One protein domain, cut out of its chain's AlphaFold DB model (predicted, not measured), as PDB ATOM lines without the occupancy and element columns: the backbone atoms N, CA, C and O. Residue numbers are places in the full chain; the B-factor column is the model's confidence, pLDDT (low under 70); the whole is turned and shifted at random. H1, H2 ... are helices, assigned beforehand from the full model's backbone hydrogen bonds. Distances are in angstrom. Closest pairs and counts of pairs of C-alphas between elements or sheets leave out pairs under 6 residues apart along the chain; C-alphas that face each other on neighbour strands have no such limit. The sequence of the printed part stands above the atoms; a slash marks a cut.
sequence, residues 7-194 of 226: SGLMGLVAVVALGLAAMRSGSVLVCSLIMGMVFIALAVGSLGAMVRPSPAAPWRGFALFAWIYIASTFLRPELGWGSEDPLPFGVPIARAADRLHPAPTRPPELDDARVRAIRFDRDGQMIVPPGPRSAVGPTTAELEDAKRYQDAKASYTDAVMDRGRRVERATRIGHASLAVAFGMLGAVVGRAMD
ATOM      1  N   SER A   7     -57.810 -41.707 -51.378       71.94
ATOM      2  CA  SER A   7     -57.558 -40.264 -51.305       71.94
ATOM      3  C   SER A   7     -58.250 -39.603 -50.108       71.94
ATOM      4  O   SER A   7     -57.692 -38.686 -49.518       71.94
ATOM      5  N   GLY A   8     -59.434 -40.086 -49.713       74.56
ATOM      6  CA  GLY A   8     -60.129 -39.605 -48.517       74.56
ATOM      7  C   GLY A   8     -59.403 -40.008 -47.233       74.56
ATOM      8  O   GLY A   8     -59.258 -39.192 -46.329       74.56
ATOM      9  N   LEU A   9     -58.865 -41.232 -47.193       72.19
ATOM     10  CA  LEU A   9     -58.003 -41.681 -46.098       72.19
ATOM     11  C   LEU A   9     -56.706 -40.855 -46.040       72.19
ATOM     12  O   LEU A   9     -56.300 -40.441 -44.961       72.19
ATOM     13  N   MET A  10     -56.094 -40.554 -47.193       70.06
ATOM     14  CA  MET A  10     -54.903 -39.696 -47.286       70.06
ATOM     15  C   MET A  10     -55.178 -38.291 -46.745       70.06
ATOM     16  O   MET A  10     -54.400 -37.784 -45.941       70.06
ATOM     17  N   GLY A  11     -56.294 -37.681 -47.154       76.69
ATOM     18  CA  GLY A  11     -56.707 -36.363 -46.673       76.69
ATOM     19  C   GLY A  11     -56.939 -36.353 -45.164       76.69
ATOM     20  O   GLY A  11     -56.449 -35.460 -44.479       76.69
ATOM     21  N   LEU A  12     -57.606 -37.382 -44.631       75.81
ATOM     22  CA  LEU A  12     -57.832 -37.514 -43.193       75.81
ATOM     23  C   LEU A  12     -56.511 -37.615 -42.422       75.81
ATOM     24  O   LEU A  12     -56.319 -36.893 -41.449       75.81
ATOM     25  N   VAL A  13     -55.585 -38.468 -42.873       74.44
ATOM     26  CA  VAL A  13     -54.267 -38.594 -42.238       74.44
ATOM     27  C   VAL A  13     -53.510 -37.269 -42.283       74.44
ATOM     28  O   VAL A  13     -52.934 -36.881 -41.273       74.44
ATOM     29  N   ALA A  14     -53.507 -36.569 -43.420       72.25
ATOM     30  CA  ALA A  14     -52.805 -35.295 -43.559       72.25
ATOM     31  C   ALA A  14     -53.372 -34.224 -42.615       72.25
ATOM     32  O   ALA A  14     -52.607 -33.525 -41.955       72.25
ATOM     33  N   VAL A  15     -54.701 -34.133 -42.498       76.25
ATOM     34  CA  VAL A  15     -55.370 -33.214 -41.564       76.25
ATOM     35  C   VAL A  15     -55.024 -33.558 -40.117       76.25
ATOM     36  O   VAL A  15     -54.713 -32.660 -39.338       76.25
ATOM     37  N   VAL A  16     -55.017 -34.845 -39.763       74.12
ATOM     38  CA  VAL A  16     -54.616 -35.293 -38.423       74.12
ATOM     39  C   VAL A  16     -53.156 -34.930 -38.168       74.12
ATOM     40  O   VAL A  16     -52.876 -34.253 -37.189       74.12
ATOM     41  N   ALA A  17     -52.234 -35.279 -39.067       71.38
ATOM     42  CA  ALA A  17     -50.813 -34.962 -38.934       71.38
ATOM     43  C   ALA A  17     -50.556 -33.450 -38.801       71.38
ATOM     44  O   ALA A  17     -49.740 -33.035 -37.980       71.38
ATOM     45  N   LEU A  18     -51.288 -32.622 -39.552       71.81
ATOM     46  CA  LEU A  18     -51.205 -31.165 -39.452       71.81
ATOM     47  C   LEU A  18     -51.744 -30.652 -38.110       71.81
ATOM     48  O   LEU A  18     -51.108 -29.811 -37.477       71.81
ATOM     49  N   GLY A  19     -52.874 -31.189 -37.642       73.44
ATOM     50  CA  GLY A  19     -53.413 -30.884 -36.315       73.44
ATOM     51  C   GLY A  19     -52.432 -31.242 -35.195       73.44
ATOM     52  O   GLY A  19     -52.298 -30.504 -34.224       73.44
ATOM     53  N   LEU A  20     -51.676 -32.326 -35.369       64.19
ATOM     54  CA  LEU A  20     -50.627 -32.737 -34.437       64.19
ATOM     55  C   LEU A  20     -49.398 -31.847 -34.480       64.19
ATOM     56  O   LEU A  20     -48.871 -31.505 -33.425       64.19
ATOM     57  N   ALA A  21     -48.972 -31.429 -35.669       65.75
ATOM     58  CA  ALA A  21     -47.885 -30.468 -35.814       65.75
ATOM     59  C   ALA A  21     -48.225 -29.117 -35.157       65.75
ATOM     60  O   ALA A  21     -47.342 -28.454 -34.616       65.75
ATOM     61  N   ALA A  22     -49.503 -28.728 -35.158       72.31
ATOM     62  CA  ALA A  22     -49.970 -27.505 -34.512       72.31
ATOM     63  C   ALA A  22     -50.000 -27.597 -32.972       72.31
ATOM     64  O   ALA A  22     -50.000 -26.573 -32.284       72.31
ATOM     65  N   MET A  23     -50.008 -28.803 -32.400       74.81
ATOM     66  CA  MET A  23     -50.069 -28.980 -30.955       74.81
ATOM     67  C   MET A  23     -48.697 -28.823 -30.292       74.81
ATOM     68  O   MET A  23     -47.882 -29.740 -30.254       74.81
ATOM     69  N   ARG A  24     -48.479 -27.665 -29.660       63.78
ATOM     70  CA  ARG A  24     -47.250 -27.340 -28.912       63.78
ATOM     71  C   ARG A  24     -47.040 -28.194 -27.648       63.78
ATOM     72  O   ARG A  24     -45.910 -28.328 -27.186       63.78
ATOM     73  N   SER A  25     -48.103 -28.774 -27.083       69.88
ATOM     74  CA  SER A  25     -48.037 -29.659 -25.910       69.88
ATOM     75  C   SER A  25     -48.934 -30.888 -26.081       69.88
ATOM     76  O   SER A  25     -50.153 -30.812 -25.916       69.88
ATOM     77  N   GLY A  26     -48.336 -32.040 -26.390       65.31
ATOM     78  CA  GLY A  26     -49.043 -33.321 -26.449       65.31
ATOM     79  C   GLY A  26     -49.409 -33.832 -25.052       65.31
ATOM     80  O   GLY A  26     -48.539 -34.280 -24.293       65.31
ATOM     81  N   SER A  27     -50.696 -33.773 -24.700       79.94
ATOM     82  CA  SER A  27     -51.217 -34.474 -23.524       79.94
ATOM     83  C   SER A  27     -51.172 -35.989 -23.755       79.94
ATOM     84  O   SER A  27     -51.221 -36.455 -24.893       79.94
ATOM     85  N   VAL A  28     -51.093 -36.773 -22.672       75.00
ATOM     86  CA  VAL A  28     -51.120 -38.248 -22.758       75.00
ATOM     87  C   VAL A  28     -52.382 -38.720 -23.485       75.00
ATOM     88  O   VAL A  28     -52.303 -39.595 -24.341       75.00
ATOM     89  N   LEU A  29     -53.518 -38.074 -23.200       77.00
ATOM     90  CA  LEU A  29     -54.801 -38.349 -23.842       77.00
ATOM     91  C   LEU A  29     -54.714 -38.215 -25.367       77.00
ATOM     92  O   LEU A  29     -55.183 -39.087 -26.093       77.00
ATOM     93  N   VAL A  30     -54.076 -37.147 -25.854       77.75
ATOM     94  CA  VAL A  30     -53.929 -36.916 -27.291       77.75
ATOM     95  C   VAL A  30     -52.988 -37.940 -27.917       77.75
ATOM     96  O   VAL A  30     -53.337 -38.505 -28.949       77.75
ATOM     97  N   CYS A  31     -51.865 -38.272 -27.273       72.25
ATOM     98  CA  CYS A  31     -50.993 -39.355 -27.741       72.25
ATOM     99  C   CYS A  31     -51.759 -40.679 -27.907       72.25
ATOM    100  O   CYS A  31     -51.637 -41.334 -28.943       72.25
ATOM    101  N   SER A  32     -52.579 -41.051 -26.919       77.19
ATOM    102  CA  SER A  32     -53.402 -42.264 -26.975       77.19
ATOM    103  C   SER A  32     -54.452 -42.207 -28.083       77.19
ATOM    104  O   SER A  32     -54.647 -43.195 -28.789       77.19
ATOM    105  N   LEU A  33     -55.098 -41.055 -28.277       81.50
ATOM    106  CA  LEU A  33     -56.117 -40.870 -29.310       81.50
ATOM    107  C   LEU A  33     -55.519 -40.990 -30.718       81.50
ATOM    108  O   LEU A  33     -56.080 -41.686 -31.560       81.50
ATOM    109  N   ILE A  34     -54.346 -40.396 -30.956       76.69
ATOM    110  CA  ILE A  34     -53.610 -40.519 -32.226       76.69
ATOM    111  C   ILE A  34     -53.240 -41.966 -32.489       76.69
ATOM    112  O   ILE A  34     -53.482 -42.478 -33.580       76.69
ATOM    113  N   MET A  35     -52.650 -42.625 -31.491       74.44
ATOM    114  CA  MET A  35     -52.236 -44.011 -31.634       74.44
ATOM    115  C   MET A  35     -53.448 -44.895 -31.954       74.44
ATOM    116  O   MET A  35     -53.390 -45.716 -32.866       74.44
ATOM    117  N   GLY A  36     -54.579 -44.657 -31.281       81.62
ATOM    118  CA  GLY A  36     -55.857 -45.292 -31.589       81.62
ATOM    119  C   GLY A  36     -56.319 -45.036 -33.025       81.62
ATOM    120  O   GLY A  36     -56.671 -45.981 -33.725       81.62
ATOM    121  N   MET A  37     -56.260 -43.792 -33.511       78.19
ATOM    122  CA  MET A  37     -56.604 -43.463 -34.901       78.19
ATOM    123  C   MET A  37     -55.707 -44.175 -35.916       78.19
ATOM    124  O   MET A  37     -56.210 -44.656 -36.931       78.19
ATOM    125  N   VAL A  38     -54.402 -44.278 -35.651       80.56
ATOM    126  CA  VAL A  38     -53.466 -45.027 -36.500       80.56
ATOM    127  C   VAL A  38     -53.843 -46.507 -36.522       80.56
ATOM    128  O   VAL A  38     -53.965 -47.078 -37.604       80.56
ATOM    129  N   PHE A  39     -54.128 -47.117 -35.368       81.88
ATOM    130  CA  PHE A  39     -54.593 -48.505 -35.318       81.88
ATOM    131  C   PHE A  39     -55.912 -48.717 -36.064       81.88
ATOM    132  O   PHE A  39     -56.040 -49.695 -36.797       81.88
ATOM    133  N   ILE A  40     -56.869 -47.794 -35.947       84.56
ATOM    134  CA  ILE A  40     -58.123 -47.846 -36.707       84.56
ATOM    135  C   ILE A  40     -57.835 -47.755 -38.210       84.56
ATOM    136  O   ILE A  40     -58.376 -48.544 -38.982       84.56
ATOM    137  N   ALA A  41     -56.956 -46.847 -38.642       81.94
ATOM    138  CA  ALA A  41     -56.574 -46.721 -40.046       81.94
ATOM    139  C   ALA A  41     -55.902 -47.998 -40.578       81.94
ATOM    140  O   ALA A  41     -56.229 -48.439 -41.680       81.94
ATOM    141  N   LEU A  42     -55.023 -48.632 -39.792       82.56
ATOM    142  CA  LEU A  42     -54.444 -49.935 -40.124       82.56
ATOM    143  C   LEU A  42     -55.508 -51.031 -40.203       82.56
ATOM    144  O   LEU A  42     -55.516 -51.780 -41.175       82.56
ATOM    145  N   ALA A  43     -56.422 -51.108 -39.234       84.88
ATOM    146  CA  ALA A  43     -57.491 -52.103 -39.219       84.88
ATOM    147  C   ALA A  43     -58.407 -51.966 -40.444       84.88
ATOM    148  O   ALA A  43     -58.696 -52.954 -41.117       84.88
ATOM    149  N   VAL A  44     -58.802 -50.737 -40.793       84.44
ATOM    150  CA  VAL A  44     -59.574 -50.440 -42.009       84.44
ATOM    151  C   VAL A  44     -58.763 -50.778 -43.264       84.44
ATOM    152  O   VAL A  44     -59.307 -51.346 -44.208       84.44
ATOM    153  N   GLY A  45     -57.462 -50.477 -43.264       80.31
ATOM    154  CA  GLY A  45     -56.516 -50.846 -44.314       80.31
ATOM    155  C   GLY A  45     -56.474 -52.355 -44.572       80.31
ATOM    156  O   GLY A  45     -56.671 -52.811 -45.700       80.31
ATOM    157  N   SER A  46     -56.281 -53.130 -43.507       85.31
ATOM    158  CA  SER A  46     -56.271 -54.593 -43.519       85.31
ATOM    159  C   SER A  46     -57.619 -55.170 -43.942       85.31
ATOM    160  O   SER A  46     -57.663 -56.043 -44.805       85.31
ATOM    161  N   LEU A  47     -58.730 -54.641 -43.424       85.94
ATOM    162  CA  LEU A  47     -60.066 -55.087 -43.815       85.94
ATOM    163  C   LEU A  47     -60.338 -54.803 -45.299       85.94
ATOM    164  O   LEU A  47     -60.837 -55.665 -46.020       85.94
ATOM    165  N   GLY A  48     -59.948 -53.625 -45.792       81.12
ATOM    166  CA  GLY A  48     -60.046 -53.272 -47.207       81.12
ATOM    167  C   GLY A  48     -59.218 -54.192 -48.109       81.12
ATOM    168  O   GLY A  48     -59.648 -54.502 -49.220       81.12
ATOM    169  N   ALA A  49     -58.074 -54.679 -47.618       84.69
ATOM    170  CA  ALA A  49     -57.227 -55.640 -48.319       84.69
ATOM    171  C   ALA A  49     -57.850 -57.045 -48.406       84.69
ATOM    172  O   ALA A  49     -57.605 -57.749 -49.389       84.69
ATOM    173  N   MET A  50     -58.651 -57.435 -47.404       88.44
ATOM    174  CA  MET A  50     -59.325 -58.739 -47.332       88.44
ATOM    175  C   MET A  50     -60.653 -58.769 -48.101       88.44
ATOM    176  O   MET A  50     -60.945 -59.752 -48.773       88.44
ATOM    177  N   VAL A  51     -61.463 -57.709 -48.007       90.06
ATOM    178  CA  VAL A  51     -62.864 -57.730 -48.468       90.06
ATOM    179  C   VAL A  51     -63.022 -57.332 -49.941       90.06
ATOM    180  O   VAL A  51     -64.018 -57.690 -50.568       90.06
ATOM    181  N   ARG A  52     -62.079 -56.587 -50.540       80.50
ATOM    182  CA  ARG A  52     -62.225 -56.135 -51.938       80.50
ATOM    183  C   ARG A  52     -61.762 -57.200 -52.944       80.50
ATOM    184  O   ARG A  52     -60.595 -57.581 -52.903       80.50
ATOM    185  N   PRO A  53     -62.614 -57.607 -53.908       78.50
ATOM    186  CA  PRO A  53     -62.230 -58.590 -54.921       78.50
ATOM    187  C   PRO A  53     -61.269 -58.037 -55.992       78.50
ATOM    188  O   PRO A  53     -60.401 -58.772 -56.436       78.50
ATOM    189  N   SER A  54     -61.352 -56.757 -56.379       76.06
ATOM    190  CA  SER A  54     -60.359 -56.040 -57.211       76.06
ATOM    191  C   SER A  54     -60.832 -54.588 -57.447       76.06
ATOM    192  O   SER A  54     -62.046 -54.371 -57.484       76.06
ATOM    193  N   PRO A  55     -59.946 -53.576 -57.597       72.62
ATOM    194  CA  PRO A  55     -58.504 -53.610 -57.343       72.62
ATOM    195  C   PRO A  55     -58.210 -53.461 -55.842       72.62
ATOM    196  O   PRO A  55     -58.448 -52.416 -55.225       72.62
ATOM    197  N   ALA A  56     -57.706 -54.540 -55.237       81.44
ATOM    198  CA  ALA A  56     -57.310 -54.598 -53.826       81.44
ATOM    199  C   ALA A  56     -55.819 -54.293 -53.613       81.44
ATOM    200  O   ALA A  56     -55.391 -54.090 -52.477       81.44
ATOM    201  N   ALA A  57     -55.035 -54.238 -54.692       83.88
ATOM    202  CA  ALA A  57     -53.591 -54.041 -54.661       83.88
ATOM    203  C   ALA A  57     -53.127 -52.844 -53.802       83.88
ATOM    204  O   ALA A  57     -52.251 -53.044 -52.958       83.88
ATOM    205  N   PRO A  58     -53.729 -51.636 -53.883       79.50
ATOM    206  CA  PRO A  58     -53.299 -50.534 -53.022       79.50
ATOM    207  C   PRO A  58     -53.636 -50.749 -51.539       79.50
ATOM    208  O   PRO A  58     -52.894 -50.298 -50.671       79.50
ATOM    209  N   TRP A  59     -54.719 -51.461 -51.222       82.31
ATOM    210  CA  TRP A  59     -55.070 -51.782 -49.834       82.31
ATOM    211  C   TRP A  59     -54.101 -52.804 -49.235       82.31
ATOM    212  O   TRP A  59     -53.656 -52.646 -48.101       82.31
ATOM    213  N   ARG A  60     -53.722 -53.817 -50.022       85.94
ATOM    214  CA  ARG A  60     -52.718 -54.819 -49.634       85.94
ATOM    215  C   ARG A  60     -51.349 -54.183 -49.422       85.94
ATOM    216  O   ARG A  60     -50.718 -54.449 -48.406       85.94
ATOM    217  N   GLY A  61     -50.930 -53.308 -50.337       80.88
ATOM    218  CA  GLY A  61     -49.683 -52.560 -50.214       80.88
ATOM    219  C   GLY A  61     -49.656 -51.672 -48.968       80.88
ATOM    220  O   GLY A  61     -48.678 -51.700 -48.224       80.88
ATOM    221  N   PHE A  62     -50.754 -50.959 -48.690       85.75
ATOM    222  CA  PHE A  62     -50.895 -50.169 -47.465       85.75
ATOM    223  C   PHE A  62     -50.731 -51.016 -46.208       85.75
ATOM    224  O   PHE A  62     -49.885 -50.714 -45.366       85.75
ATOM    225  N   ALA A  63     -51.522 -52.084 -46.095       86.81
ATOM    226  CA  ALA A  63     -51.507 -52.946 -44.926       86.81
ATOM    227  C   ALA A  63     -50.125 -53.580 -44.728       86.81
ATOM    228  O   ALA A  63     -49.583 -53.512 -43.630       86.81
ATOM    229  N   LEU A  64     -49.526 -54.136 -45.785       84.88
ATOM    230  CA  LEU A  64     -48.236 -54.815 -45.705       84.88
ATOM    231  C   LEU A  64     -47.129 -53.881 -45.206       84.88
ATOM    232  O   LEU A  64     -46.451 -54.205 -44.237       84.88
ATOM    233  N   PHE A  65     -46.962 -52.711 -45.826       83.69
ATOM    234  CA  PHE A  65     -45.896 -51.787 -45.435       83.69
ATOM    235  C   PHE A  65     -46.129 -51.171 -44.053       83.69
ATOM    236  O   PHE A  65     -45.176 -51.039 -43.284       83.69
ATOM    237  N   ALA A  66     -47.378 -50.840 -43.707       82.25
ATOM    238  CA  ALA A  66     -47.705 -50.334 -42.376       82.25
ATOM    239  C   ALA A  66     -47.402 -51.383 -41.291       82.25
ATOM    240  O   ALA A  66     -46.784 -51.060 -40.274       82.25
ATOM    241  N   TRP A  67     -47.761 -52.649 -41.526       86.50
ATOM    242  CA  TRP A  67     -47.462 -53.746 -40.606       86.50
ATOM    243  C   TRP A  67     -45.971 -54.067 -40.524       86.50
ATOM    244  O   TRP A  67     -45.480 -54.259 -39.417       86.50
ATOM    245  N   ILE A  68     -45.232 -54.071 -41.641       85.69
ATOM    246  CA  ILE A  68     -43.769 -54.255 -41.635       85.69
ATOM    247  C   ILE A  68     -43.103 -53.164 -40.796       85.69
ATOM    248  O   ILE A  68     -42.244 -53.467 -39.970       85.69
ATOM    249  N   TYR A  69     -43.521 -51.907 -40.959       81.88
ATOM    250  CA  TYR A  69     -42.984 -50.807 -40.169       81.88
ATOM    251  C   TYR A  69     -43.269 -50.994 -38.674       81.88
ATOM    252  O   TYR A  69     -42.342 -50.936 -37.862       81.88
ATOM    253  N   ILE A  70     -44.526 -51.270 -38.301       81.00
ATOM    254  CA  ILE A  70     -44.903 -51.526 -36.902       81.00
ATOM    255  C   ILE A  70     -44.103 -52.705 -36.351       81.00
ATOM    256  O   ILE A  70     -43.503 -52.587 -35.288       81.00
ATOM    257  N   ALA A  71     -44.014 -53.811 -37.086       84.38
ATOM    258  CA  ALA A  71     -43.257 -54.968 -36.646       84.38
ATOM    259  C   ALA A  71     -41.776 -54.630 -36.446       84.38
ATOM    260  O   ALA A  71     -41.215 -54.943 -35.403       84.38
ATOM    261  N   SER A  72     -41.160 -53.903 -37.378       77.50
ATOM    262  CA  SER A  72     -39.764 -53.474 -37.245       77.50
ATOM    263  C   SER A  72     -39.528 -52.547 -36.046       77.50
ATOM    264  O   SER A  72     -38.464 -52.599 -35.439       77.50
ATOM    265  N   THR A  73     -40.531 -51.744 -35.679       72.56
ATOM    266  CA  THR A  73     -40.441 -50.760 -34.590       72.56
ATOM    267  C   THR A  73     -40.730 -51.377 -33.218       72.56
ATOM    268  O   THR A  73     -40.135 -50.967 -32.223       72.56
ATOM    269  N   PHE A  74     -41.645 -52.351 -33.140       73.56
ATOM    270  CA  PHE A  74     -42.143 -52.899 -31.872       73.56
ATOM    271  C   PHE A  74     -41.670 -54.326 -31.562       73.56
ATOM    272  O   PHE A  74     -41.521 -54.650 -30.388       73.56
ATOM    273  N   LEU A  75     -41.409 -55.188 -32.557       76.50
ATOM    274  CA  LEU A  75     -40.987 -56.579 -32.299       76.50
ATOM    275  C   LEU A  75     -39.498 -56.712 -31.966       76.50
ATOM    276  O   LEU A  75     -39.066 -57.782 -31.546       76.50
ATOM    277  N   ARG A  76     -38.702 -55.653 -32.134       68.25
ATOM    278  CA  ARG A  76     -37.285 -55.647 -31.757       68.25
ATOM    279  C   ARG A  76     -37.040 -54.681 -30.593       68.25
ATOM    280  O   ARG A  76     -36.527 -53.586 -30.817       68.25
ATOM    281  N   PRO A  77     -37.390 -55.064 -29.347       59.19
ATOM    282  CA  PRO A  77     -37.116 -54.240 -28.168       59.19
ATOM    283  C   PRO A  77     -35.615 -53.940 -28.007       59.19
ATOM    284  O   PRO A  77     -35.262 -52.846 -27.579       59.19
ATOM    285  N   GLU A  78     -34.748 -54.852 -28.461       61.34
ATOM    286  CA  GLU A  78     -33.284 -54.698 -28.490       61.34
ATOM    287  C   GLU A  78     -32.782 -53.604 -29.457       61.34
ATOM    288  O   GLU A  78     -31.660 -53.133 -29.318       61.34
ATOM    289  N   LEU A  79     -33.599 -53.162 -30.420       55.22
ATOM    290  CA  LEU A  79     -33.248 -52.130 -31.414       55.22
ATOM    291  C   LEU A  79     -34.028 -50.816 -31.245       55.22
ATOM    292  O   LEU A  79     -33.757 -49.863 -31.968       55.22
ATOM    293  N   GLY A  80     -35.050 -50.770 -30.384       51.66
ATOM    294  CA  GLY A  80     -36.111 -49.764 -30.520       51.66
ATOM    295  C   GLY A  80     -36.239 -48.727 -29.408       51.66
ATOM    296  O   GLY A  80     -36.703 -47.626 -29.687       51.66
ATOM    297  N   TRP A  81     -35.896 -49.050 -28.156       52.28
ATOM    298  CA  TRP A  81     -36.280 -48.179 -27.025       52.28
ATOM    299  C   TRP A  81     -35.256 -48.082 -25.887       52.28
ATOM    300  O   TRP A  81     -35.389 -47.189 -25.054       52.28
ATOM    301  N   GLY A  82     -34.250 -48.963 -25.845       50.72
ATOM    302  CA  GLY A  82     -33.245 -48.991 -24.773       50.72
ATOM    303  C   GLY A  82     -31.806 -49.242 -25.219       50.72
ATOM    304  O   GLY A  82     -30.912 -49.157 -24.383       50.72
ATOM    305  N   SER A  83     -31.559 -49.539 -26.499       52.44
ATOM    306  CA  SER A  83     -30.199 -49.574 -27.033       52.44
ATOM    307  C   SER A  83     -29.753 -48.165 -27.405       52.44
ATOM    308  O   SER A  83     -30.526 -47.362 -27.927       52.44
ATOM    309  N   GLU A  84     -28.490 -47.863 -27.115       57.41
ATOM    310  CA  GLU A  84     -27.839 -46.590 -27.448       57.41
ATOM    311  C   GLU A  84     -27.762 -46.335 -28.963       57.41
ATOM    312  O   GLU A  84     -27.428 -45.227 -29.378       57.41
ATOM    313  N   ASP A  85     -28.120 -47.334 -29.777       56.56
ATOM    314  CA  ASP A  85     -28.161 -47.275 -31.230       56.56
ATOM    315  C   ASP A  85     -29.572 -46.916 -31.721       56.56
ATOM    316  O   ASP A  85     -30.426 -47.791 -31.904       56.56
ATOM    317  N   PRO A  86     -29.864 -45.623 -31.956       55.91
ATOM    318  CA  PRO A  86     -31.147 -45.211 -32.495       55.91
ATOM    319  C   PRO A  86     -31.395 -45.867 -33.857       55.91
ATOM    320  O   PRO A  86     -30.529 -45.873 -34.733       55.91
ATOM    321  N   LEU A  87     -32.631 -46.334 -34.069       63.34
ATOM    322  CA  LEU A  87     -33.153 -46.707 -35.387       63.34
ATOM    323  C   LEU A  87     -32.748 -45.661 -36.450       63.34
ATOM    324  O   LEU A  87     -32.620 -44.475 -36.125       63.34
ATOM    325  N   PRO A  88     -32.642 -46.024 -37.742       68.19
ATOM    326  CA  PRO A  88     -32.220 -45.093 -38.798       68.19
ATOM    327  C   PRO A  88     -33.069 -43.809 -38.870       68.19
ATOM    328  O   PRO A  88     -32.584 -42.760 -39.284       68.19
ATOM    329  N   PHE A  89     -34.323 -43.866 -38.405       67.25
ATOM    330  CA  PHE A  89     -35.217 -42.707 -38.287       67.25
ATOM    331  C   PHE A  89     -35.273 -42.091 -36.876       67.25
ATOM    332  O   PHE A  89     -35.799 -40.993 -36.711       67.25
ATOM    333  N   GLY A  90     -34.713 -42.756 -35.867       66.94
ATOM    334  CA  GLY A  90     -34.629 -42.271 -34.493       66.94
ATOM    335  C   GLY A  90     -33.687 -41.076 -34.353       66.94
ATOM    336  O   GLY A  90     -34.045 -40.110 -33.692       66.94
ATOM    337  N   VAL A  91     -32.536 -41.070 -35.040       74.62
ATOM    338  CA  VAL A  91     -31.556 -39.961 -34.985       74.62
ATOM    339  C   VAL A  91     -32.154 -38.602 -35.379       74.62
ATOM    340  O   VAL A  91     -31.994 -37.645 -34.616       74.62
ATOM    341  N   PRO A  92     -32.825 -38.444 -36.539       77.25
ATOM    342  CA  PRO A  92     -33.404 -37.154 -36.905       77.25
ATOM    343  C   PRO A  92     -34.550 -36.736 -35.974       77.25
ATOM    344  O   PRO A  92     -34.653 -35.552 -35.660       77.25
ATOM    345  N   ILE A  93     -35.365 -37.682 -35.489       70.62
ATOM    346  CA  ILE A  93     -36.446 -37.396 -34.534       70.62
ATOM    347  C   ILE A  93     -35.868 -36.953 -33.186       70.62
ATOM    348  O   ILE A  93     -36.297 -35.934 -32.652       70.62
ATOM    349  N   ALA A  94     -34.855 -37.653 -32.676       71.69
ATOM    350  CA  ALA A  94     -34.152 -37.304 -31.447       71.69
ATOM    351  C   ALA A  94     -33.488 -35.927 -31.565       71.69
ATOM    352  O   ALA A  94     -33.709 -35.075 -30.714       71.69
ATOM    353  N   ARG A  95     -32.791 -35.639 -32.675       79.56
ATOM    354  CA  ARG A  95     -32.225 -34.301 -32.931       79.56
ATOM    355  C   ARG A  95     -33.289 -33.207 -32.996       79.56
ATOM    356  O   ARG A  95     -33.046 -32.097 -32.527       79.56
ATOM    357  N   ALA A  96     -34.442 -33.479 -33.603       77.00
ATOM    358  CA  ALA A  96     -35.545 -32.525 -33.634       77.00
ATOM    359  C   ALA A  96     -36.120 -32.303 -32.226       77.00
ATOM    360  O   ALA A  96     -36.327 -31.158 -31.826       77.00
ATOM    361  N   ALA A  97     -36.302 -33.376 -31.453       75.06
ATOM    362  CA  ALA A  97     -36.765 -33.313 -30.073       75.06
ATOM    363  C   ALA A  97     -35.771 -32.569 -29.168       75.06
ATOM    364  O   ALA A  97     -36.195 -31.745 -28.366       75.06
ATOM    365  N   ASP A  98     -34.464 -32.770 -29.345       77.94
ATOM    366  CA  ASP A  98     -33.414 -32.061 -28.607       77.94
ATOM    367  C   ASP A  98     -33.424 -30.556 -28.894       77.94
ATOM    368  O   ASP A  98     -33.235 -29.754 -27.981       77.94
ATOM    369  N   ARG A  99     -33.695 -30.156 -30.145       82.69
ATOM    370  CA  ARG A  99     -33.837 -28.739 -30.522       82.69
ATOM    371  C   ARG A  99     -35.100 -28.103 -29.950       82.69
ATOM    372  O   ARG A  99     -35.075 -26.935 -29.576       82.69
ATOM    373  N   LEU A 100     -36.202 -28.851 -29.901       77.38
ATOM    374  CA  LEU A 100     -37.482 -28.376 -29.364       77.38
ATOM    375  C   LEU A 100     -37.514 -28.384 -27.828       77.38
ATOM    376  O   LEU A 100     -38.244 -27.605 -27.214       77.38
ATOM    377  N   HIS A 101     -36.725 -29.260 -27.206       77.75
ATOM    378  CA  HIS A 101     -36.648 -29.463 -25.765       77.75
ATOM    379  C   HIS A 101     -35.178 -29.456 -25.316       77.75
ATOM    380  O   HIS A 101     -34.612 -30.525 -25.034       77.75
ATOM    381  N   PRO A 102     -34.547 -28.267 -25.240       83.44
ATOM    382  CA  PRO A 102     -33.165 -28.151 -24.791       83.44
ATOM    383  C   PRO A 102     -32.999 -28.765 -23.398       83.44
ATOM    384  O   PRO A 102     -33.922 -28.752 -22.577       83.44
ATOM    385  N   ALA A 103     -31.832 -29.363 -23.155       77.88
ATOM    386  CA  ALA A 103     -31.524 -29.946 -21.858       77.88
ATOM    387  C   ALA A 103     -31.599 -28.866 -20.765       77.88
ATOM    388  O   ALA A 103     -31.129 -27.747 -20.997       77.88
ATOM    389  N   PRO A 104     -32.184 -29.171 -19.591       80.31
ATOM    390  CA  PRO A 104     -32.119 -28.251 -18.469       80.31
ATOM    391  C   PRO A 104     -30.652 -27.976 -18.142       80.31
ATOM    392  O   PRO A 104     -29.817 -28.883 -18.167       80.31
ATOM    393  N   THR A 105     -30.331 -26.718 -17.858       83.31
ATOM    394  CA  THR A 105     -28.983 -26.337 -17.445       83.31
ATOM    395  C   THR A 105     -28.658 -27.075 -16.152       83.31
ATOM    396  O   THR A 105     -29.425 -27.007 -15.189       83.31
ATOM    397  N   ARG A 106     -27.546 -27.816 -16.135       76.19
ATOM    398  CA  ARG A 106     -27.077 -28.473 -14.914       76.19
ATOM    399  C   ARG A 106     -26.860 -27.384 -13.855       76.19
ATOM    400  O   ARG A 106     -26.238 -26.372 -14.193       76.19
ATOM    401  N   PRO A 107     -27.379 -27.537 -12.622       75.81
ATOM    402  CA  PRO A 107     -27.080 -26.583 -11.564       75.81
ATOM    403  C   PRO A 107     -25.557 -26.469 -11.438       75.81
ATOM    404  O   PRO A 107     -24.873 -27.480 -11.650       75.81
ATOM    405  N   PRO A 108     -25.021 -25.265 -11.156       75.38
ATOM    406  CA  PRO A 108     -23.589 -25.087 -10.976       75.38
ATOM    407  C   PRO A 108     -23.112 -26.151  -9.997       75.38
ATOM    408  O   PRO A 108     -23.730 -26.360  -8.949       75.38
ATOM    409  N   GLU A 109     -22.085 -26.888 -10.404       69.31
ATOM    410  CA  GLU A 109     -21.496 -27.952  -9.607       69.31
ATOM    411  C   GLU A 109     -20.889 -27.262  -8.382       69.31
ATOM    412  O   GLU A 109     -19.786 -26.724  -8.435       69.31
ATOM    413  N   LEU A 110     -21.685 -27.133  -7.313       60.56
ATOM    414  CA  LEU A 110     -21.197 -26.661  -6.027       60.56
ATOM    415  C   LEU A 110     -20.045 -27.589  -5.689       60.56
ATOM    416  O   LEU A 110     -20.277 -28.798  -5.672       60.56
ATOM    417  N   ASP A 111     -18.853 -27.017  -5.491       63.78
ATOM    418  CA  ASP A 111     -17.595 -27.737  -5.301       63.78
ATOM    419  C   ASP A 111     -17.851 -29.040  -4.547       63.78
ATOM    420  O   ASP A 111     -18.213 -29.057  -3.365       63.78
ATOM    421  N   ASP A 112     -17.801 -30.124  -5.312       57.69
ATOM    422  CA  ASP A 112     -18.491 -31.382  -5.040       57.69
ATOM    423  C   ASP A 112     -17.945 -32.022  -3.745       57.69
ATOM    424  O   ASP A 112     -18.534 -32.941  -3.184       57.69
ATOM    425  N   ALA A 113     -16.815 -31.513  -3.239       59.66
ATOM    426  CA  ALA A 113     -16.220 -31.816  -1.945       59.66
ATOM    427  C   ALA A 113     -16.996 -31.240  -0.739       59.66
ATOM    428  O   ALA A 113     -17.141 -31.936   0.267       59.66
ATOM    429  N   ARG A 114     -17.524 -30.007  -0.814       59.53
ATOM    430  CA  ARG A 114     -18.272 -29.370   0.292       59.53
ATOM    431  C   ARG A 114     -19.654 -29.989   0.477       59.53
ATOM    432  O   ARG A 114     -20.074 -30.218   1.606       59.53
ATOM    433  N   VAL A 115     -20.332 -30.317  -0.621       57.16
ATOM    434  CA  VAL A 115     -21.663 -30.939  -0.575       57.16
ATOM    435  C   VAL A 115     -21.577 -32.437  -0.274       57.16
ATOM    436  O   VAL A 115     -22.426 -32.947   0.449       57.16
ATOM    437  N   ARG A 116     -20.528 -33.151  -0.719       62.47
ATOM    438  CA  ARG A 116     -20.320 -34.571  -0.355       62.47
ATOM    439  C   ARG A 116     -20.148 -34.805   1.144       62.47
ATOM    440  O   ARG A 116     -20.424 -35.912   1.612       62.47
ATOM    441  N   ALA A 117     -19.686 -33.797   1.882       63.47
ATOM    442  CA  ALA A 117     -19.608 -33.867   3.333       63.47
ATOM    443  C   ALA A 117     -20.997 -33.866   3.979       63.47
ATOM    444  O   ALA A 117     -21.155 -34.447   5.038       63.47
ATOM    445  N   ILE A 118     -22.015 -33.284   3.347       62.56
ATOM    446  CA  ILE A 118     -23.377 -33.255   3.876       62.56
ATOM    447  C   ILE A 118     -24.139 -34.441   3.279       62.56
ATOM    448  O   ILE A 118     -24.606 -34.400   2.141       62.56
ATOM    449  N   ARG A 119     -24.239 -35.539   4.036       67.50
ATOM    450  CA  ARG A 119     -25.079 -36.670   3.631       67.50
ATOM    451  C   ARG A 119     -26.512 -36.387   4.041       67.50
ATOM    452  O   ARG A 119     -26.759 -35.788   5.078       67.50
ATOM    453  N   PHE A 120     -27.455 -36.847   3.238       69.00
ATOM    454  CA  PHE A 120     -28.857 -36.862   3.619       69.00
ATOM    455  C   PHE A 120     -29.294 -38.310   3.757       69.00
ATOM    456  O   PHE A 120     -28.923 -39.151   2.934       69.00
ATOM    457  N   ASP A 121     -30.031 -38.593   4.820       76.31
ATOM    458  CA  ASP A 121     -30.711 -39.863   4.996       76.31
ATOM    459  C   ASP A 121     -31.807 -40.041   3.930       76.31
ATOM    460  O   ASP A 121     -32.217 -39.095   3.254       76.31
ATOM    461  N   ARG A 122     -32.323 -41.263   3.818       74.94
ATOM    462  CA  ARG A 122     -33.479 -41.656   3.017       74.94
ATOM    463  C   ARG A 122     -34.723 -40.812   3.315       74.94
ATOM    464  O   ARG A 122     -35.498 -40.566   2.397       74.94
ATOM    465  N   ASP A 123     -34.854 -40.321   4.548       78.44
ATOM    466  CA  ASP A 123     -35.944 -39.441   4.993       78.44
ATOM    467  C   ASP A 123     -35.676 -37.947   4.718       78.44
ATOM    468  O   ASP A 123     -36.432 -37.077   5.148       78.44
ATOM    469  N   GLY A 124     -34.579 -37.615   4.028       68.81
ATOM    470  CA  GLY A 124     -34.185 -36.233   3.733       68.81
ATOM    471  C   GLY A 124     -33.566 -35.489   4.921       68.81
ATOM    472  O   GLY A 124     -33.270 -34.300   4.812       68.81
ATOM    473  N   GLN A 125     -33.334 -36.170   6.046       73.69
ATOM    474  CA  GLN A 125     -32.664 -35.610   7.219       73.69
ATOM    475  C   GLN A 125     -31.168 -35.430   6.950       73.69
ATOM    476  O   GLN A 125     -30.511 -36.312   6.401       73.69
ATOM    477  N   MET A 126     -30.615 -34.283   7.339       67.69
ATOM    478  CA  MET A 126     -29.197 -33.986   7.157       67.69
ATOM    479  C   MET A 126     -28.353 -34.778   8.167       67.69
ATOM    480  O   MET A 126     -28.390 -34.512   9.366       67.69
ATOM    481  N   ILE A 127     -27.563 -35.732   7.681       74.75
ATOM    482  CA  ILE A 127     -26.541 -36.441   8.447       74.75
ATOM    483  C   ILE A 127     -25.217 -35.709   8.231       74.75
ATOM    484  O   ILE A 127     -24.542 -35.892   7.215       74.75
ATOM    485  N   VAL A 128     -24.832 -34.881   9.200       70.31
ATOM    486  CA  VAL A 128     -23.490 -34.291   9.246       70.31
ATOM    487  C   VAL A 128     -22.529 -35.366   9.774       70.31
ATOM    488  O   VAL A 128     -22.664 -35.777  10.928       70.31
ATOM    489  N   PRO A 129     -21.576 -35.872   8.972       66.62
ATOM    490  CA  PRO A 129     -20.586 -36.819   9.449       66.62
ATOM    491  C   PRO A 129     -19.733 -36.140  10.528       66.62
ATOM    492  O   PRO A 129     -19.336 -34.985  10.341       66.62
ATOM    493  N   PRO A 130     -19.409 -36.827  11.634       62.91
ATOM    494  CA  PRO A 130     -18.510 -36.285  12.642       62.91
ATOM    495  C   PRO A 130     -17.113 -36.106  12.028       62.91
ATOM    496  O   PRO A 130     -16.364 -37.064  11.842       62.91
ATOM    497  N   GLY A 131     -16.781 -34.875  11.642       63.09
ATOM    498  CA  GLY A 131     -15.457 -34.501  11.155       63.09
ATOM    499  C   GLY A 131     -14.541 -34.076  12.309       63.09
ATOM    500  O   GLY A 131     -15.026 -33.548  13.306       63.09
ATOM    501  N   PRO A 132     -13.206 -34.193  12.179       54.78
ATOM    502  CA  PRO A 132     -12.235 -33.907  13.249       54.78
ATOM    503  C   PRO A 132     -12.172 -32.432  13.717       54.78
ATOM    504  O   PRO A 132     -11.303 -32.070  14.504       54.78
ATOM    505  N   ARG A 133     -13.085 -31.567  13.249       54.53
ATOM    506  CA  ARG A 133     -13.238 -30.155  13.644       54.53
ATOM    507  C   ARG A 133     -14.626 -29.814  14.224       54.53
ATOM    508  O   ARG A 133     -14.926 -28.641  14.416       54.53
ATOM    509  N   SER A 134     -15.475 -30.799  14.521       53.72
ATOM    510  CA  SER A 134     -16.892 -30.607  14.878       53.72
ATOM    511  C   SER A 134     -17.153 -30.162  16.330       53.72
ATOM    512  O   SER A 134     -17.991 -30.744  17.013       53.72
ATOM    513  N   ALA A 135     -16.450 -29.140  16.823       61.62
ATOM    514  CA  ALA A 135     -16.891 -28.418  18.025       61.62
ATOM    515  C   ALA A 135     -17.894 -27.301  17.682       61.62
ATOM    516  O   ALA A 135     -18.688 -26.892  18.523       61.62
ATOM    517  N   VAL A 136     -17.879 -26.826  16.433       71.25
ATOM    518  CA  VAL A 136     -18.786 -25.797  15.923       71.25
ATOM    519  C   VAL A 136     -19.694 -26.473  14.900       71.25
ATOM    520  O   VAL A 136     -19.207 -27.018  13.910       71.25
ATOM    521  N   GLY A 137     -20.997 -26.526  15.182       72.44
ATOM    522  CA  GLY A 137     -21.993 -27.037  14.236       72.44
ATOM    523  C   GLY A 137     -22.052 -26.199  12.948       72.44
ATOM    524  O   GLY A 137     -21.453 -25.123  12.896       72.44
ATOM    525  N   PRO A 138     -22.767 -26.669  11.908       76.94
ATOM    526  CA  PRO A 138     -22.934 -25.906  10.676       76.94
ATOM    527  C   PRO A 138     -23.578 -24.548  10.969       76.94
ATOM    528  O   PRO A 138     -24.501 -24.433  11.779       76.94
ATOM    529  N   THR A 139     -23.085 -23.510  10.303       83.62
ATOM    530  CA  THR A 139     -23.671 -22.171  10.385       83.62
ATOM    531  C   THR A 139     -25.050 -22.146   9.717       83.62
ATOM    532  O   THR A 139     -25.348 -22.941   8.825       83.62
ATOM    533  N   THR A 140     -25.915 -21.208  10.114       83.81
ATOM    534  CA  THR A 140     -27.231 -21.019   9.474       83.81
ATOM    535  C   THR A 140     -27.116 -20.755   7.973       83.81
ATOM    536  O   THR A 140     -27.934 -21.258   7.209       83.81
ATOM    537  N   ALA A 141     -26.073 -20.036   7.549       83.25
ATOM    538  CA  ALA A 141     -25.772 -19.794   6.141       83.25
ATOM    539  C   ALA A 141     -25.435 -21.092   5.384       83.25
ATOM    540  O   ALA A 141     -25.968 -21.323   4.303       83.25
ATOM    541  N   GLU A 142     -24.619 -21.978   5.966       79.75
ATOM    542  CA  GLU A 142     -24.294 -23.281   5.361       79.75
ATOM    543  C   GLU A 142     -25.523 -24.191   5.246       79.75
ATOM    544  O   GLU A 142     -25.683 -24.891   4.246       79.75
ATOM    545  N   LEU A 143     -26.415 -24.165   6.243       81.38
ATOM    546  CA  LEU A 143     -27.686 -24.891   6.188       81.38
ATOM    547  C   LEU A 143     -28.606 -24.345   5.088       81.38
ATOM    548  O   LEU A 143     -29.231 -25.125   4.368       81.38
ATOM    549  N   GLU A 144     -28.689 -23.021   4.944       83.56
ATOM    550  CA  GLU A 144     -29.497 -22.382   3.906       83.56
ATOM    551  C   GLU A 144     -28.963 -22.692   2.499       83.56
ATOM    552  O   GLU A 144     -29.741 -23.049   1.612       83.56
ATOM    553  N   ASP A 145     -27.645 -22.649   2.301       81.50
ATOM    554  CA  ASP A 145     -27.011 -22.998   1.026       81.50
ATOM    555  C   ASP A 145     -27.179 -24.485   0.682       81.50
ATOM    556  O   ASP A 145     -27.501 -24.824  -0.462       81.50
ATOM    557  N   ALA A 146     -27.042 -25.384   1.664       78.62
ATOM    558  CA  ALA A 146     -27.293 -26.811   1.470       78.62
ATOM    559  C   ALA A 146     -28.749 -27.078   1.058       78.62
ATOM    560  O   ALA A 146     -28.996 -27.856   0.133       78.62
ATOM    561  N   LYS A 147     -29.712 -26.392   1.691       83.94
ATOM    562  CA  LYS A 147     -31.131 -26.480   1.326       83.94
ATOM    563  C   LYS A 147     -31.385 -25.962  -0.092       83.94
ATOM    564  O   LYS A 147     -31.999 -26.666  -0.887       83.94
ATOM    565  N   ARG A 148     -30.853 -24.786  -0.453       84.06
ATOM    566  CA  ARG A 148     -30.967 -24.233  -1.819       84.06
ATOM    567  C   ARG A 148     -30.406 -25.187  -2.869       84.06
ATOM    568  O   ARG A 148     -31.001 -25.347  -3.933       84.06
ATOM    569  N   TYR A 149     -29.282 -25.841  -2.576       81.19
ATOM    570  CA  TYR A 149     -28.708 -26.843  -3.468       81.19
ATOM    571  C   TYR A 149     -29.615 -28.072  -3.617       81.19
ATOM    572  O   TYR A 149     -29.810 -28.549  -4.734       81.19
ATOM    573  N   GLN A 150     -30.193 -28.581  -2.523       83.12
ATOM    574  CA  GLN A 150     -31.148 -29.689  -2.594       83.12
ATOM    575  C   GLN A 150     -32.389 -29.333  -3.414       83.12
ATOM    576  O   GLN A 150     -32.763 -30.109  -4.292       83.12
ATOM    577  N   ASP A 151     -32.973 -28.157  -3.183       85.94
ATOM    578  CA  ASP A 151     -34.137 -27.669  -3.926       85.94
ATOM    579  C   ASP A 151     -33.804 -27.526  -5.424       85.94
ATOM    580  O   ASP A 151     -34.560 -27.975  -6.290       85.94
ATOM    581  N   ALA A 152     -32.619 -26.994  -5.751       82.69
ATOM    582  CA  ALA A 152     -32.131 -26.898  -7.126       82.69
ATOM    583  C   ALA A 152     -31.899 -28.277  -7.768       82.69
ATOM    584  O   ALA A 152     -32.227 -28.482  -8.938       82.69
ATOM    585  N   LYS A 153     -31.367 -29.247  -7.016       82.44
ATOM    586  CA  LYS A 153     -31.159 -30.623  -7.486       82.44
ATOM    587  C   LYS A 153     -32.484 -31.350  -7.722       82.44
ATOM    588  O   LYS A 153     -32.609 -32.055  -8.726       82.44
ATOM    589  N   ALA A 154     -33.460 -31.179  -6.831       84.50
ATOM    590  CA  ALA A 154     -34.808 -31.718  -6.994       84.50
ATOM    591  C   ALA A 154     -35.473 -31.129  -8.246       84.50
ATOM    592  O   ALA A 154     -35.879 -31.880  -9.130       84.50
ATOM    593  N   SER A 155     -35.442 -29.800  -8.398       84.50
ATOM    594  CA  SER A 155     -35.960 -29.108  -9.584       84.50
ATOM    595  C   SER A 155     -35.269 -29.550 -10.882       84.50
ATOM    596  O   SER A 155     -35.938 -29.789 -11.889       84.50
ATOM    597  N   TYR A 156     -33.944 -29.739 -10.869       81.62
ATOM    598  CA  TYR A 156     -33.204 -30.273 -12.016       81.62
ATOM    599  C   TYR A 156     -33.623 -31.707 -12.354       81.62
ATOM    600  O   TYR A 156     -33.859 -32.020 -13.520       81.62
ATOM    601  N   THR A 157     -33.750 -32.576 -11.348       80.19
ATOM    602  CA  THR A 157     -34.181 -33.970 -11.542       80.19
ATOM    603  C   THR A 157     -35.585 -34.022 -12.137       80.19
ATOM    604  O   THR A 157     -35.803 -34.722 -13.127       80.19
ATOM    605  N   ASP A 158     -36.512 -33.216 -11.618       85.19
ATOM    606  CA  ASP A 158     -37.866 -33.099 -12.158       85.19
ATOM    607  C   ASP A 158     -37.854 -32.602 -13.604       85.19
ATOM    608  O   ASP A 158     -38.530 -33.177 -14.460       85.19
ATOM    609  N   ALA A 159     -37.036 -31.592 -13.916       82.38
ATOM    610  CA  ALA A 159     -36.891 -31.064 -15.268       82.38
ATOM    611  C   ALA A 159     -36.306 -32.098 -16.248       82.38
ATOM    612  O   ALA A 159     -36.765 -32.194 -17.391       82.38
ATOM    613  N   VAL A 160     -35.325 -32.897 -15.812       80.06
ATOM    614  CA  VAL A 160     -34.739 -33.993 -16.599       80.06
ATOM    615  C   VAL A 160     -35.776 -35.082 -16.861       80.06
ATOM    616  O   VAL A 160     -35.959 -35.485 -18.012       80.06
ATOM    617  N   MET A 161     -36.502 -35.520 -15.831       85.62
ATOM    618  CA  MET A 161     -37.549 -36.535 -15.971       85.62
ATOM    619  C   MET A 161     -38.682 -36.046 -16.875       85.62
ATOM    620  O   MET A 161     -39.186 -36.784 -17.723       85.62
ATOM    621  N   ASP A 162     -39.064 -34.779 -16.745       85.00
ATOM    622  CA  ASP A 162     -40.092 -34.164 -17.571       85.00
ATOM    623  C   ASP A 162     -39.664 -34.013 -19.034       85.00
ATOM    624  O   ASP A 162     -40.445 -34.278 -19.953       85.00
ATOM    625  N   ARG A 163     -38.392 -33.674 -19.274       84.69
ATOM    626  CA  ARG A 163     -37.787 -33.713 -20.609       84.69
ATOM    627  C   ARG A 163     -37.816 -35.125 -21.187       84.69
ATOM    628  O   ARG A 163     -38.255 -35.274 -22.323       84.69
ATOM    629  N   GLY A 164     -37.416 -36.137 -20.418       81.69
ATOM    630  CA  GLY A 164     -37.460 -37.539 -20.842       81.69
ATOM    631  C   GLY A 164     -38.855 -37.941 -21.321       81.69
ATOM    632  O   GLY A 164     -39.014 -38.405 -22.448       81.69
ATOM    633  N   ARG A 165     -39.892 -37.623 -20.533       83.94
ATOM    634  CA  ARG A 165     -41.295 -37.869 -20.909       83.94
ATOM    635  C   ARG A 165     -41.716 -37.127 -22.181       83.94
ATOM    636  O   ARG A 165     -42.471 -37.678 -22.981       83.94
ATOM    637  N   ARG A 166     -41.278 -35.878 -22.379       79.88
ATOM    638  CA  ARG A 166     -41.581 -35.108 -23.602       79.88
ATOM    639  C   ARG A 166     -40.930 -35.715 -24.840       79.88
ATOM    640  O   ARG A 166     -41.615 -35.892 -25.844       79.88
ATOM    641  N   VAL A 167     -39.645 -36.055 -24.753       77.62
ATOM    642  CA  VAL A 167     -38.893 -36.686 -25.847       77.62
ATOM    643  C   VAL A 167     -39.518 -38.031 -26.204       77.62
ATOM    644  O   VAL A 167     -39.815 -38.272 -27.367       77.62
ATOM    645  N   GLU A 168     -39.834 -38.863 -25.211       79.56
ATOM    646  CA  GLU A 168     -40.492 -40.153 -25.429       79.56
ATOM    647  C   GLU A 168     -41.841 -40.006 -26.156       79.56
ATOM    648  O   GLU A 168     -42.126 -40.736 -27.109       79.56
ATOM    649  N   ARG A 169     -42.671 -39.031 -25.753       78.44
ATOM    650  CA  ARG A 169     -43.944 -38.739 -26.434       78.44
ATOM    651  C   ARG A 169     -43.727 -38.286 -27.875       78.44
ATOM    652  O   ARG A 169     -44.416 -38.787 -28.762       78.44
ATOM    653  N   ALA A 170     -42.788 -37.371 -28.113       75.31
ATOM    654  CA  ALA A 170     -42.468 -36.889 -29.456       75.31
ATOM    655  C   ALA A 170     -41.996 -38.037 -30.363       75.31
ATOM    656  O   ALA A 170     -42.478 -38.174 -31.488       75.31
ATOM    657  N   THR A 171     -41.142 -38.918 -29.843       75.88
ATOM    658  CA  THR A 171     -40.656 -40.107 -30.550       75.88
ATOM    659  C   THR A 171     -41.791 -41.068 -30.897       75.88
ATOM    660  O   THR A 171     -41.908 -41.483 -32.051       75.88
ATOM    661  N   ARG A 172     -42.699 -41.361 -29.953       75.81
ATOM    662  CA  ARG A 172     -43.894 -42.190 -30.209       75.81
ATOM    663  C   ARG A 172     -44.766 -41.618 -31.327       75.81
ATOM    664  O   ARG A 172     -45.161 -42.356 -32.228       75.81
ATOM    665  N   ILE A 173     -45.038 -40.312 -31.296       75.44
ATOM    666  CA  ILE A 173     -45.823 -39.630 -32.339       75.44
ATOM    667  C   ILE A 173     -45.098 -39.693 -33.693       75.44
ATOM    668  O   ILE A 173     -45.729 -39.955 -34.720       75.44
ATOM    669  N   GLY A 174     -43.775 -39.503 -33.701       77.56
ATOM    670  CA  GLY A 174     -42.945 -39.605 -34.902       77.56
ATOM    671  C   GLY A 174     -43.015 -40.989 -35.550       77.56
ATOM    672  O   GLY A 174     -43.277 -41.092 -36.749       77.56
ATOM    673  N   HIS A 175     -42.881 -42.058 -34.759       77.88
ATOM    674  CA  HIS A 175     -43.022 -43.432 -35.247       77.88
ATOM    675  C   HIS A 175     -44.426 -43.729 -35.775       77.88
ATOM    676  O   HIS A 175     -44.566 -44.312 -36.847       77.88
ATOM    677  N   ALA A 176     -45.473 -43.293 -35.070       73.31
ATOM    678  CA  ALA A 176     -46.847 -43.467 -35.533       73.31
ATOM    679  C   ALA A 176     -47.076 -42.775 -36.890       73.31
ATOM    680  O   ALA A 176     -47.670 -43.356 -37.798       73.31
ATOM    681  N   SER A 177     -46.533 -41.568 -37.061       75.25
ATOM    682  CA  SER A 177     -46.625 -40.807 -38.312       75.25
ATOM    683  C   SER A 177     -45.866 -41.491 -39.456       75.25
ATOM    684  O   SER A 177     -46.388 -41.617 -40.566       75.25
ATOM    685  N   LEU A 178     -44.658 -41.993 -39.180       76.94
ATOM    686  CA  LEU A 178     -43.860 -42.755 -40.143       76.94
ATOM    687  C   LEU A 178     -44.537 -44.066 -40.548       76.94
ATOM    688  O   LEU A 178     -44.528 -44.393 -41.731       76.94
ATOM    689  N   ALA A 179     -45.172 -44.782 -39.617       75.88
ATOM    690  CA  ALA A 179     -45.915 -46.006 -39.922       75.88
ATOM    691  C   ALA A 179     -46.995 -45.755 -40.973       75.88
ATOM    692  O   ALA A 179     -47.128 -46.506 -41.942       75.88
ATOM    693  N   VAL A 180     -47.734 -44.655 -40.810       74.19
ATOM    694  CA  VAL A 180     -48.752 -44.271 -41.778       74.19
ATOM    695  C   VAL A 180     -48.110 -43.900 -43.109       74.19
ATOM    696  O   VAL A 180     -48.556 -44.411 -44.131       74.19
ATOM    697  N   ALA A 181     -47.044 -43.091 -43.114       74.88
ATOM    698  CA  ALA A 181     -46.326 -42.710 -44.334       74.88
ATOM    699  C   ALA A 181     -45.792 -43.927 -45.116       74.88
ATOM    700  O   ALA A 181     -45.959 -43.997 -46.333       74.88
ATOM    701  N   PHE A 182     -45.227 -44.921 -44.424       75.38
ATOM    702  CA  PHE A 182     -44.806 -46.190 -45.022       75.38
ATOM    703  C   PHE A 182     -45.992 -46.965 -45.597       75.38
ATOM    704  O   PHE A 182     -45.911 -47.451 -46.725       75.38
ATOM    705  N   GLY A 183     -47.118 -47.017 -44.883       72.31
ATOM    706  CA  GLY A 183     -48.368 -47.536 -45.433       72.31
ATOM    707  C   GLY A 183     -48.777 -46.806 -46.717       72.31
ATOM    708  O   GLY A 183     -49.112 -47.440 -47.714       72.31
ATOM    709  N   MET A 184     -48.704 -45.472 -46.756       74.19
ATOM    710  CA  MET A 184     -49.035 -44.702 -47.963       74.19
ATOM    711  C   MET A 184     -48.128 -45.074 -49.138       74.19
ATOM    712  O   MET A 184     -48.619 -45.313 -50.243       74.19
ATOM    713  N   LEU A 185     -46.820 -45.170 -48.892       76.19
ATOM    714  CA  LEU A 185     -45.844 -45.595 -49.890       76.19
ATOM    715  C   LEU A 185     -46.181 -46.992 -50.421       76.19
ATOM    716  O   LEU A 185     -46.249 -47.191 -51.632       76.19
ATOM    717  N   GLY A 186     -46.490 -47.930 -49.525       74.12
ATOM    718  CA  GLY A 186     -46.939 -49.269 -49.887       74.12
ATOM    719  C   GLY A 186     -48.201 -49.260 -50.746       74.12
ATOM    720  O   GLY A 186     -48.294 -50.025 -51.701       74.12
ATOM    721  N   ALA A 187     -49.154 -48.365 -50.476       73.00
ATOM    722  CA  ALA A 187     -50.363 -48.220 -51.285       73.00
ATOM    723  C   ALA A 187     -50.056 -47.759 -52.718       73.00
ATOM    724  O   ALA A 187     -50.647 -48.265 -53.676       73.00
ATOM    725  N   VAL A 188     -49.128 -46.810 -52.869       75.44
ATOM    726  CA  VAL A 188     -48.668 -46.315 -54.175       75.44
ATOM    727  C   VAL A 188     -47.935 -47.417 -54.936       75.44
ATOM    728  O   VAL A 188     -48.252 -47.655 -56.099       75.44
ATOM    729  N   VAL A 189     -47.022 -48.130 -54.273       77.81
ATOM    730  CA  VAL A 189     -46.293 -49.267 -54.854       77.81
ATOM    731  C   VAL A 189     -47.264 -50.367 -55.277       77.81
ATOM    732  O   VAL A 189     -47.224 -50.810 -56.420       77.81
ATOM    733  N   GLY A 190     -48.200 -50.744 -54.404       74.62
ATOM    734  CA  GLY A 190     -49.229 -51.735 -54.706       74.62
ATOM    735  C   GLY A 190     -50.081 -51.334 -55.909       74.62
ATOM    736  O   GLY A 190     -50.378 -52.169 -56.753       74.62
ATOM    737  N   ARG A 191     -50.416 -50.046 -56.050       78.75
ATOM    738  CA  ARG A 191     -51.120 -49.534 -57.232       78.75
ATOM    739  C   ARG A 191     -50.267 -49.561 -58.501       78.75
ATOM    740  O   ARG A 191     -50.811 -49.796 -59.572       78.75
ATOM    741  N   ALA A 192     -48.974 -49.265 -58.402       79.00
ATOM    742  CA  ALA A 192     -48.058 -49.285 -59.540       79.00
ATOM    743  C   ALA A 192     -47.786 -50.715 -60.036       79.00
ATOM    744  O   ALA A 192     -47.586 -50.916 -61.230       79.00
ATOM    745  N   MET A 193     -47.805 -51.685 -59.120       83.62
ATOM    746  CA  MET A 193     -47.635 -53.109 -59.407       83.62
ATOM    747  C   MET A 193     -48.922 -53.807 -59.849       83.62
ATOM    748  O   MET A 193     -48.834 -54.925 -60.341       83.62
ATOM    749  N   ASP A 194     -50.094 -53.187 -59.671       84.81
ATOM    750  CA  ASP A 194     -51.369 -53.745 -60.129       84.81
ATOM    751  C   ASP A 194     -51.354 -53.791 -61.667       84.81
ATOM    752  O   ASP A 194     -51.367 -52.726 -62.306       84.81
TER     753      ASP A 194
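This is residues 7 to 194 of the 226 residues of an uncharacterized protein of Tautonia plasticadhaerens (UniProt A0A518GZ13). One very long helix, H7, makes the axis of a rod; H1, H2 and H3 pack along its last part in a loose bundle, up and down, each running against the one before, while residues 140 to 166 reach on as an arm. H5 packs on H7 beside the bundle, and the chain then runs along the arm through small H6 and folds back into H7. The printed part has 188 residues, with seven named helices, H1 to H7 in order, and no named strand: all helix. It is extended, with a radius of gyration of the C-alphas of 25.7 A and spans of 91 by 32 by 27 A.

H7, residues 140 to 193, is 78.7 A long, from C-alpha 140 at (-27.231, -21.019, 9.474) to C-alpha 193 at (-47.635, -53.109, -59.407). H1, residues 7 to 22, begins at (-57.558, -40.264, -51.305) and is 22.4 A long. H2, residues 28 to 51, measures 34.3 A, and H3, residues 57 to 74, 25.5 A. H4 is residues 77 to 80, 5.2 A; H5, 90 to 100, 15.1 A; H6, 112 to 116, 6.0 A.

The hub H7 touches H3 with residues 175 to 193 alone, closest at the C-alphas of Pro 58 and Ala 187, 4.1 A, opposite ways. H2 touches H7 the same way, at a shallow tilt of 16 degrees, with residues 31 to 38 alone; C-alphas 35 and 176 are closest, 6.7 A. H1 only just touches H7, with 3 pairs of C-alphas within 8 A, closest Ala 17 and Ser 177. H2 and H3 form a hairpin, C-alphas 49 and 59 closest at 4.7 A. H5 touches H7 at a steep tilt of 48 degrees, C-alphas 97 and 167 closest at 5.8 A. H4 touches H3 only at the corner, and only just, with 3 pairs; C-alphas 80 and 73 are closest, 6.0 A. H6 is close to H7 but not clearly touching, C-alphas 115 and 146 closest at 7.3 A. Every O i to N i+4 pair is within hydrogen-bond range in H1, H2, H3, H5, H6 and H7; H4 is too short for one.

The C-alphas farthest apart, Ser 54 and Ala 135, are 91.2 A apart. The printed part has no cut; the links H5 to H6 and H6 to H7 are long. Mean pLDDT of the printed part is 75.1, with 41 residues under 70, among them 76 to 90 and 109 to 120.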